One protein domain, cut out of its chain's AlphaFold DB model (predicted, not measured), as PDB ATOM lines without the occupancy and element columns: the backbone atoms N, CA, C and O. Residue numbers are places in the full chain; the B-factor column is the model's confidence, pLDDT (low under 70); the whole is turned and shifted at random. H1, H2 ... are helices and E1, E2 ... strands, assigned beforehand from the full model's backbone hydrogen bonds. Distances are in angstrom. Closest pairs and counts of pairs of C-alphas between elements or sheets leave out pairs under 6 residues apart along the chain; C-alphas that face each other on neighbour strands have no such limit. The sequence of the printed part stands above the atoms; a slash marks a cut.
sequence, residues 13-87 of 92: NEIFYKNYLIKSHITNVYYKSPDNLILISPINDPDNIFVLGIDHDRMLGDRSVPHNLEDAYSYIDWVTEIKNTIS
ATOM      1  N   ASN A  13      17.460 -18.175  28.065       76.00
ATOM      2  CA  ASN A  13      17.294 -16.736  27.954       76.00
ATOM      3  C   ASN A  13      18.541 -16.073  28.539       76.00
ATOM      4  O   ASN A  13      18.892 -16.322  29.696       76.00
ATOM      5  N   GLU A  14      19.184 -15.225  27.741       86.38
ATOM      6  CA  GLU A  14      20.355 -14.444  28.131       86.38
ATOM      7  C   GLU A  14      19.976 -12.965  28.219       86.38
ATOM      8  O   GLU A  14      19.454 -12.384  27.267       86.38
ATOM      9  N   ILE A  15      20.222 -12.355  29.377       86.75
ATOM     10  CA  ILE A  15      19.911 -10.951  29.646       86.75
ATOM     11  C   ILE A  15      21.174 -10.276  30.171       86.75
ATOM     12  O   ILE A  15      21.779 -10.730  31.139       86.75
ATOM     13  N   PHE A  16      21.563  -9.170  29.545       90.94
ATOM     14  CA  PHE A  16      22.682  -8.353  30.003       90.94
ATOM     15  C   PHE A  16      22.179  -7.254  30.933       90.94
ATOM     16  O   PHE A  16      21.272  -6.499  30.580       90.94
ATOM     17  N   TYR A  17      22.790  -7.142  32.110       92.44
ATOM     18  CA  TYR A  17      22.478  -6.095  33.073       92.44
ATOM     19  C   TYR A  17      23.750  -5.582  33.741       92.44
ATOM     20  O   TYR A  17      24.482  -6.327  34.398       92.44
ATOM     21  N   LYS A  18      24.033  -4.286  33.553       91.12
ATOM     22  CA  LYS A  18      25.333  -3.677  33.881       91.12
ATOM     23  C   LYS A  18      26.471  -4.511  33.268       91.12
ATOM     24  O   LYS A  18      26.413  -4.848  32.092       91.12
ATOM     25  N   ASN A  19      27.475  -4.873  34.062       91.56
ATOM     26  CA  ASN A  19      28.603  -5.699  33.632       91.56
ATOM     27  C   ASN A  19      28.387  -7.196  33.918       91.56
ATOM     28  O   ASN A  19      29.361  -7.925  34.095       91.56
ATOM     29  N   TYR A  20      27.131  -7.647  33.992       92.25
ATOM     30  CA  TYR A  20      26.770  -9.037  34.265       92.25
ATOM     31  C   TYR A  20      25.872  -9.615  33.168       92.25
ATOM     32  O   TYR A  20      25.054  -8.920  32.563       92.25
ATOM     33  N   LEU A  21      26.033 -10.914  32.945       91.88
ATOM     34  CA  LEU A  21      25.197 -11.764  32.117       91.88
ATOM     35  C   LEU A  21      24.345 -12.644  33.029       91.88
ATOM     36  O   LEU A  21      24.879 -13.413  33.828       91.88
ATOM     37  N   ILE A  22      23.030 -12.531  32.889       89.12
ATOM     38  CA  ILE A  22      22.030 -13.363  33.551       89.12
ATOM     39  C   ILE A  22      21.593 -14.439  32.554       89.12
ATOM     40  O   ILE A  22      21.216 -14.116  31.427       89.12
ATOM     41  N   LYS A  23      21.622 -15.707  32.966       85.00
ATOM     42  CA  LYS A  23      21.108 -16.844  32.199       85.00
ATOM     43  C   LYS A  23      20.019 -17.561  32.976       85.00
ATOM     44  O   LYS A  23      20.122 -17.752  34.184       85.00
ATOM     45  N   SER A  24      18.994 -17.993  32.264       78.19
ATOM     46  CA  SER A  24      17.917 -18.831  32.799       78.19
ATOM     47  C   SER A  24      17.459 -19.785  31.712       78.19
ATOM     48  O   SER A  24      17.468 -19.410  30.539       78.19
ATOM     49  N   HIS A  25      17.092 -21.014  32.056       72.19
ATOM     50  CA  HIS A  25      16.583 -21.942  31.051       72.19
ATOM     51  C   HIS A  25      15.242 -21.437  30.497       72.19
ATOM     52  O   HIS A  25      14.384 -20.938  31.222       72.19
ATOM     53  N   ILE A  26      15.041 -21.582  29.187       66.00
ATOM     54  CA  ILE A  26      13.752 -21.305  28.535       66.00
ATOM     55  C   ILE A  26      12.709 -22.345  28.974       66.00
ATOM     56  O   ILE A  26      11.513 -22.068  29.026       66.00
ATOM     57  N   THR A  27      13.163 -23.546  29.326       62.53
ATOM     58  CA  THR A  27      12.333 -24.705  29.662       62.53
ATOM     59  C   THR A  27      12.243 -24.951  31.167       62.53
ATOM     60  O   THR A  27      12.376 -26.093  31.600       62.53
ATOM     61  N   ASN A  28      11.996 -23.911  31.973       62.44
ATOM     62  CA  ASN A  28      11.771 -24.092  33.413       62.44
ATOM     63  C   ASN A  28      10.673 -25.151  33.661       62.44
ATOM     64  O   ASN A  28       9.560 -25.082  33.113       62.44
ATOM     65  N   VAL A  29      10.996 -26.150  34.482       56.47
ATOM     66  CA  VAL A  29      10.103 -27.238  34.885       56.47
ATOM     67  C   VAL A  29       9.280 -26.847  36.113       56.47
ATOM     68  O   VAL A  29       9.609 -25.937  36.861       56.47
ATOM     69  N   TYR A  30       8.154 -27.523  36.323       55.53
ATOM     70  CA  TYR A  30       7.150 -27.124  37.318       55.53
ATOM     71  C   TYR A  30       7.595 -27.263  38.789       55.53
ATOM     72  O   TYR A  30       7.011 -26.655  39.679       55.53
ATOM     73  N   TYR A  31       8.598 -28.088  39.064       54.47
ATOM     74  CA  TYR A  31       9.032 -28.438  40.415       54.47
ATOM     75  C   TYR A  31      10.434 -27.904  40.697       54.47
ATOM     76  O   TYR A  31      11.141 -27.492  39.784       54.47
ATOM     77  N   LYS A  32      10.854 -27.973  41.967       55.53
ATOM     78  CA  LYS A  32      12.235 -27.707  42.392       55.53
ATOM     79  C   LYS A  32      13.223 -28.490  41.537       55.53
ATOM     80  O   LYS A  32      13.435 -29.672  41.799       55.53
ATOM     81  N   SER A  33      13.831 -27.838  40.553       60.75
ATOM     82  CA  SER A  33      14.780 -28.484  39.652       60.75
ATOM     83  C   SER A  33      16.020 -27.626  39.441       60.75
ATOM     84  O   SER A  33      15.910 -26.399  39.376       60.75
ATOM     85  N   PRO A  34      17.196 -28.254  39.274       62.25
ATOM     86  CA  PRO A  34      18.359 -27.614  38.667       62.25
ATOM     87  C   PRO A  34      18.076 -26.988  37.291       62.25
ATOM     88  O   PRO A  34      18.811 -26.109  36.866       62.25
ATOM     89  N   ASP A  35      16.994 -27.371  36.613       63.00
ATOM     90  CA  ASP A  35      16.616 -26.752  35.335       63.00
ATOM     91  C   ASP A  35      15.979 -25.367  35.509       63.00
ATOM     92  O   ASP A  35      15.788 -24.652  34.536       63.00
ATOM     93  N   ASN A  36      15.659 -24.958  36.741       67.88
ATOM     94  CA  ASN A  36      15.042 -23.661  37.033       67.88
ATOM     95  C   ASN A  36      16.053 -22.636  37.561       67.88
ATOM     96  O   ASN A  36      15.684 -21.683  38.251       67.88
ATOM     97  N   LEU A  37      17.346 -22.857  37.337       75.25
ATOM     98  CA  LEU A  37      18.382 -22.005  37.907       75.25
ATOM     99  C   LEU A  37      18.436 -20.651  37.200       75.25
ATOM    100  O   LEU A  37      18.453 -20.568  35.971       75.25
ATOM    101  N   ILE A  38      18.546 -19.594  38.004       81.00
ATOM    102  CA  ILE A  38      19.074 -18.317  37.531       81.00
ATOM    103  C   ILE A  38      20.566 -18.297  37.809       81.00
ATOM    104  O   ILE A  38      21.012 -18.364  38.959       81.00
ATOM    105  N   LEU A  39      21.321 -18.193  36.728       85.56
ATOM    106  CA  LEU A  39      22.764 -18.088  36.731       85.56
ATOM    107  C   LEU A  39      23.151 -16.649  36.429       85.56
ATOM    108  O   LEU A  39      22.567 -16.013  35.554       85.56
ATOM    109  N   ILE A  40      24.165 -16.146  37.114       88.25
ATOM    110  CA  ILE A  40      24.776 -14.858  36.798       88.25
ATOM    111  C   ILE A  40      26.276 -15.010  36.659       88.25
ATOM    112  O   ILE A  40      26.894 -15.797  37.365       88.25
ATOM    113  N   SER A  41      26.869 -14.233  35.769       91.44
ATOM    114  CA  SER A  41      28.321 -14.177  35.600       91.44
ATOM    115  C   SER A  41      28.741 -12.756  35.241       91.44
ATOM    116  O   SER A  41      28.008 -12.073  34.520       91.44
ATOM    117  N   PRO A  42      29.878 -12.251  35.740       91.00
ATOM    118  CA  PRO A  42      30.472 -11.038  35.199       91.00
ATOM    119  C   PRO A  42      30.818 -11.235  33.718       91.00
ATOM    120  O   PRO A  42      31.371 -12.258  33.330       91.00
ATOM    121  N   ILE A  43      30.558 -10.237  32.874       91.25
ATOM    122  CA  ILE A  43      30.859 -10.323  31.431       91.25
ATOM    123  C   ILE A  43      32.369 -10.483  31.184       91.25
ATOM    124  O   ILE A  43      32.784 -11.117  30.218       91.25
ATOM    125  N   ASN A  44      33.195  -9.905  32.057       89.88
ATOM    126  CA  ASN A  44      34.652  -9.986  31.985       89.88
ATOM    127  C   ASN A  44      35.236 -11.260  32.619       89.88
ATOM    128  O   ASN A  44      36.446 -11.453  32.547       89.88
ATOM    129  N   ASP A  45      34.402 -12.082  33.252       88.38
ATOM    130  CA  ASP A  45      34.789 -13.320  33.926       88.38
ATOM    131  C   ASP A  45      33.638 -14.340  33.810       88.38
ATOM    132  O   ASP A  45      32.949 -14.634  34.790       88.38
ATOM    133  N   PRO A  46      33.351 -14.822  32.584       82.56
ATOM    134  CA  PRO A  46      32.172 -15.641  32.301       82.56
ATOM    135  C   PRO A  46      32.212 -17.024  32.967       82.56
ATOM    136  O   PRO A  46      31.166 -17.654  33.115       82.56
ATOM    137  N   ASP A  47      33.392 -17.482  33.390       85.19
ATOM    138  CA  ASP A  47      33.575 -18.747  34.110       85.19
ATOM    139  C   ASP A  47      33.183 -18.628  35.594       85.19
ATOM    140  O   ASP A  47      32.946 -19.629  36.275       85.19
ATOM    141  N   ASN A  48      33.062 -17.402  36.105       85.75
ATOM    142  CA  ASN A  48      32.684 -17.115  37.480       85.75
ATOM    143  C   ASN A  48      31.162 -16.998  37.613       85.75
ATOM    144  O   ASN A  48      30.583 -15.910  37.686       85.75
ATOM    145  N   ILE A  49      30.520 -18.164  37.582       83.88
ATOM    146  CA  ILE A  49      29.066 -18.305  37.587       83.88
ATOM    147  C   ILE A  49      28.549 -18.439  39.023       83.88
ATOM    148  O   ILE A  49      28.983 -19.309  39.778       83.88
ATOM    149  N   PHE A  50      27.547 -17.634  39.378       83.50
ATOM    150  CA  PHE A  50      26.813 -17.746  40.636       83.50
ATOM    151  C   PHE A  50      25.384 -18.209  40.383       83.50
ATOM    152  O   PHE A  50      24.706 -17.732  39.473       83.50
ATOM    153  N   VAL A  51      24.917 -19.112  41.240       82.75
ATOM    154  CA  VAL A  51      23.516 -19.518  41.299       82.75
ATOM    155  C   VAL A  51      22.786 -18.571  42.241       82.75
ATOM    156  O   VAL A  51      23.054 -18.557  43.440       82.75
ATOM    157  N   LEU A  52      21.857 -17.793  41.696       75.88
ATOM    158  CA  LEU A  52      21.071 -16.818  42.455       75.88
ATOM    159  C   LEU A  52      19.853 -17.445  43.131       75.88
ATOM    160  O   LEU A  52      19.425 -17.010  44.197       75.88
ATOM    161  N   GLY A  53      19.312 -18.499  42.530       69.75
ATOM    162  CA  GLY A  53      18.160 -19.196  43.067       69.75
ATOM    163  C   GLY A  53      17.568 -20.185  42.080       69.75
ATOM    164  O   GLY A  53      18.078 -20.379  40.976       69.75
ATOM    165  N   ILE A  54      16.479 -20.807  42.517       65.38
ATOM    166  CA  ILE A  54      15.688 -21.755  41.737       65.38
ATOM    167  C   ILE A  54      14.310 -21.114  41.531       65.38
ATOM    168  O   ILE A  54      13.607 -20.856  42.512       65.38
ATOM    169  N   ASP A  55      13.939 -20.861  40.280       61.28
ATOM    170  CA  ASP A  55      12.638 -20.335  39.858       61.28
ATOM    171  C   ASP A  55      11.551 -21.403  40.077       61.28
ATOM    172  O   ASP A  55      11.385 -22.328  39.290       61.28
ATOM    173  N   HIS A  56      10.867 -21.367  41.219       54.75
ATOM    174  CA  HIS A  56       9.932 -22.426  41.617       54.75
ATOM    175  C   HIS A  56       8.490 -22.216  41.179       54.75
ATOM    176  O   HIS A  56       7.662 -23.074  41.480       54.75
ATOM    177  N   ASP A  57       8.156 -21.113  40.513       49.94
ATOM    178  CA  ASP A  57       6.756 -20.711  40.425       49.94
ATOM    179  C   ASP A  57       6.265 -20.619  38.982       49.94
ATOM    180  O   ASP A  57       6.107 -19.554  38.380       49.94
ATOM    181  N   ARG A  58       5.954 -21.783  38.405       51.38
ATOM    182  CA  ARG A  58       5.095 -21.830  37.221       51.38
ATOM    183  C   ARG A  58       3.631 -21.848  37.667       51.38
ATOM    184  O   ARG A  58       2.976 -22.888  37.668       51.38
ATOM    185  N   MET A  59       3.064 -20.668  37.934       48.94
ATOM    186  CA  MET A  59       1.637 -20.462  37.663       48.94
ATOM    187  C   MET A  59       1.436 -20.506  36.137       48.94
ATOM    188  O   MET A  59       1.708 -19.525  35.450       48.94
ATOM    189  N   LEU A  60       1.063 -21.687  35.629       39.56
ATOM    190  CA  LEU A  60       0.510 -22.021  34.299       39.56
ATOM    191  C   LEU A  60       0.803 -21.044  33.131       39.56
ATOM    192  O   LEU A  60       0.220 -19.966  33.048       39.56
ATOM    193  N   GLY A  61       1.619 -21.485  32.161       51.34
ATOM    194  CA  GLY A  61       1.777 -20.850  30.841       51.34
ATOM    195  C   GLY A  61       3.190 -20.962  30.246       51.34
ATOM    196  O   GLY A  61       4.174 -21.126  30.976       51.34
ATOM    197  N   ASP A  62       3.302 -20.869  28.917       49.09
ATOM    198  CA  ASP A  62       4.571 -20.545  28.250       49.09
ATOM    199  C   ASP A  62       4.926 -19.099  28.577       49.09
ATOM    200  O   ASP A  62       4.179 -18.175  28.259       49.09
ATOM    201  N   ARG A  63       6.043 -18.906  29.280       55.38
ATOM    202  CA  ARG A  63       6.525 -17.582  29.669       55.38
ATOM    203  C   ARG A  63       7.842 -17.311  28.961       55.38
ATOM    204  O   ARG A  63       8.731 -18.152  28.946       55.38
ATOM    205  N   SER A  64       7.946 -16.118  28.393       54.97
ATOM    206  CA  SER A  64       9.130 -15.614  27.696       54.97
ATOM    207  C   SER A  64      10.116 -14.879  28.613       54.97
ATOM    208  O   SER A  64      11.159 -14.443  28.136       54.97
ATOM    209  N   VAL A  65       9.799 -14.714  29.906       58.88
ATOM    210  CA  VAL A  65      10.584 -13.909  30.860       58.88
ATOM    211  C   VAL A  65      10.797 -14.684  32.172       58.88
ATOM    212  O   VAL A  65       9.831 -15.282  32.658       58.88
ATOM    213  N   PRO A  66      12.013 -14.678  32.758       63.31
ATOM    214  CA  PRO A  66      12.303 -15.357  34.026       63.31
ATOM    215  C   PRO A  66      11.565 -14.699  35.193       63.31
ATOM    216  O   PRO A  66      11.511 -13.471  35.263       63.31
ATOM    217  N   HIS A  67      11.026 -15.485  36.128       64.19
ATOM    218  CA  HIS A  67      10.225 -14.941  37.230       64.19
ATOM    219  C   HIS A  67      11.068 -14.145  38.234       64.19
ATOM    220  O   HIS A  67      10.675 -13.066  38.665       64.19
ATOM    221  N   ASN A  68      12.271 -14.633  38.540       68.56
ATOM    222  CA  ASN A  68      13.154 -14.033  39.544       68.56
ATOM    223  C   ASN A  68      14.172 -13.061  38.912       68.56
ATOM    224  O   ASN A  68      15.288 -12.888  39.403       68.56
ATOM    225  N   LEU A  69      13.815 -12.440  37.781       78.38
ATOM    226  CA  LEU A  69      14.671 -11.454  37.117       78.38
ATOM    227  C   LEU A  69      14.915 -10.223  38.007       78.38
ATOM    228  O   LEU A  69      16.018  -9.684  38.024       78.38
ATOM    229  N   GLU A  70      13.910  -9.814  38.783       81.81
ATOM    230  CA  GLU A  70      14.023  -8.716  39.749       81.81
ATOM    231  C   GLU A  70      14.989  -9.049  40.896       81.81
ATOM    232  O   GLU A  70      15.804  -8.205  41.278       81.81
ATOM    233  N   ASP A  71      14.986 -10.295  41.377       79.38
ATOM    234  CA  ASP A  71      15.957 -10.768  42.372       79.38
ATOM    235  C   ASP A  71      17.381 -10.724  41.803       79.38
ATOM    236  O   ASP A  71      18.323 -10.307  42.482       79.38
ATOM    237  N   ALA A  72      17.542 -11.106  40.531       84.44
ATOM    238  CA  ALA A  72      18.831 -11.058  39.854       84.44
ATOM    239  C   ALA A  72      19.356  -9.627  39.701       84.44
ATOM    240  O   ALA A  72      20.532  -9.372  39.972       84.44
ATOM    241  N   TYR A  73      18.493  -8.681  39.326       90.00
ATOM    242  CA  TYR A  73      18.849  -7.263  39.280       90.00
ATOM    243  C   TYR A  73      19.216  -6.728  40.659       90.00
ATOM    244  O   TYR A  73      20.279  -6.128  40.809       90.00
ATOM    245  N   SER A  74      18.402  -7.021  41.672       87.94
ATOM    246  CA  SER A  74      18.636  -6.575  43.048       87.94
ATOM    247  C   SER A  74      19.969  -7.087  43.594       87.94
ATOM    248  O   SER A  74      20.725  -6.340  44.218       87.94
ATOM    249  N   TYR A  75      20.318  -8.345  43.311       87.62
ATOM    250  CA  TYR A  75      21.619  -8.895  43.680       87.62
ATOM    251  C   TYR A  75      22.772  -8.211  42.942       87.62
ATOM    252  O   TYR A  75      23.773  -7.853  43.565       87.62
ATOM    253  N   ILE A  76      22.652  -8.015  41.625       91.12
ATOM    254  CA  ILE A  76      23.688  -7.340  40.833       91.12
ATOM    255  C   ILE A  76      23.899  -5.909  41.335       91.12
ATOM    256  O   ILE A  76      25.044  -5.452  41.424       91.12
ATOM    257  N   ASP A  77      22.823  -5.211  41.687       93.31
ATOM    258  CA  ASP A  77      22.863  -3.877  42.274       93.31
ATOM    259  C   ASP A  77      23.637  -3.876  43.585       93.31
ATOM    260  O   ASP A  77      24.629  -3.149  43.694       93.31
ATOM    261  N   TRP A  78      23.266  -4.758  44.512       91.75
ATOM    262  CA  TRP A  78      23.938  -4.897  45.799       91.75
ATOM    263  C   TRP A  78      25.429  -5.236  45.652       91.75
ATOM    264  O   TRP A  78      26.280  -4.556  46.226       91.75
ATOM    265  N   VAL A  79      25.794  -6.226  44.830       88.62
ATOM    266  CA  VAL A  79      27.207  -6.590  44.612       88.62
ATOM    267  C   VAL A  79      27.990  -5.439  43.984       88.62
ATOM    268  O   VAL A  79      29.146  -5.202  44.343       88.62
ATOM    269  N   THR A  80      27.386  -4.720  43.037       87.75
ATOM    270  CA  THR A  80      28.026  -3.566  42.395       87.75
ATOM    271  C   THR A  80      28.251  -2.438  43.398       87.75
ATOM    272  O   THR A  80      29.324  -1.837  43.410       87.75
ATOM    273  N   GLU A  81      27.274  -2.171  44.264       91.38
ATOM    274  CA  GLU A  81      27.386  -1.176  45.327       91.38
ATOM    275  C   GLU A  81      28.512  -1.523  46.306       91.38
ATOM    276  O   GLU A  81      29.405  -0.705  46.525       91.38
ATOM    277  N   ILE A  82      28.542  -2.759  46.813       88.75
ATOM    278  CA  ILE A  82      29.587  -3.226  47.732       88.75
ATOM    279  C   ILE A  82      30.978  -3.115  47.098       88.75
ATOM    280  O   ILE A  82      31.901  -2.597  47.727       88.75
ATOM    281  N   LYS A  83      31.140  -3.542  45.836       85.88
ATOM    282  CA  LYS A  83      32.419  -3.415  45.113       85.88
ATOM    283  C   LYS A  83      32.864  -1.958  45.005       85.88
ATOM    284  O   LYS A  83      34.038  -1.668  45.218       85.88
ATOM    285  N   ASN A  84      31.942  -1.046  44.709       85.69
ATOM    286  CA  ASN A  84      32.251   0.379  44.608       85.69
ATOM    287  C   ASN A  84      32.650   0.983  45.959       85.69
ATOM    288  O   ASN A  84      33.578   1.788  46.005       85.69
ATOM    289  N   THR A  85      31.980   0.599  47.045       88.25
ATOM    290  CA  THR A  85      32.329   1.047  48.401       88.25
ATOM    291  C   THR A  85      33.723   0.563  48.797       88.25
ATOM    292  O   THR A  85      34.561   1.376  49.173       88.25
ATOM    293  N   ILE A  86      34.021  -0.726  48.596       85.62
ATOM    294  CA  ILE A  86      35.339  -1.306  48.909       85.62
ATOM    295  C   ILE A  86      36.456  -0.649  48.087       85.62
ATOM    296  O   ILE A  86      37.532  -0.380  48.615       85.62
ATOM    297  N   SER A  87      36.238  -0.400  46.792       83.31
ATOM    298  CA  SER A  87      37.248   0.260  45.954       83.31
ATOM    299  C   SER A  87      37.569   1.669  46.454       83.31
ATOM    300  O   SER A  87      38.738   2.029  46.526       83.31
TER     301      SER A  87
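AT A GLANCE: This is residues 13 to 87 of the 92 residues of an uncharacterized protein of Pedobacter nutrimenti (UniProt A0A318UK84). A twisted sheet of four antiparallel strands has one long helix, H1, packed over one of its faces, while the other face has no named helix. H1 runs on past the sheet, and its last residues, 81 to 87, stick out; at the opposite end of the long axis the loop of residues 55 to 68 reaches out around Leu 60. The printed part has 75 residues, with four named strands followed by one named helix, E1 E2 E3 E4 H1, and the order across the sheet is also E1, E2, E3, E4. The class is mixed, helices and strands, in two layers, H1 on one face of the sheet. The whole is compact, with a radius of gyration of the C-alphas of 13.1 A, and spans 44 by 20 by 19 A.

HOW THE PARTS SIT: The inner strands E2, residues 20 to 25, and E3, residues 37 to 42, form an antiparallel hairpin at 159 degrees, with N 21 and O 41 at 2.8 A, within hydrogen-bond range. The edge strand E1, residues 13 to 17, forms a hairpin with E2 at 160 degrees; N 15 and O 22 are 2.9 A apart. The other edge strand, E4, residues 50 to 54, forms a hairpin with E3 at 159 degrees; N 50 and O 40 are 2.8 A apart. The four strands make a meander, each the antiparallel neighbour of the one before. E4 is apart from E1 and from E2. H1, residues 69 to 87, is on the sheet, with 35 pairs of C-alphas within 10 A, made by its residues 69 to 80. Its closest C-alphas to E4 are those of Ala 72 and Leu 52, 6.7 A apart, and to E2 those of Ala 72 and Ile 22, 7.4 A apart. Every O i to N i+4 pair in H1 is within hydrogen-bond range.

IN THESE COORDINATES: E2 measures 16.8 A from first to last C-alpha and E3 16.5 A. E1 begins at C-alpha 13, (17.294, -16.736, 27.954), and measures 12.9 A; E4 measures 11.9 A. H1 measures 26.9 A, from C-alpha 69 at (14.671, -11.454, 37.117) to C-alpha 87 at (37.248, 0.260, 45.954).

THE WHOLE: The two C-alphas farthest apart are those of Leu 60 and Ser 87, 44.5 A. The printed part has no cut. The links E2 to E3, 11 residues, and E4 to H1, 14 residues, are long; E1 to E2 is tight. The mean pLDDT of the printed part is 76.1, and residues 26 to 36 and 53 to 68 are under 70.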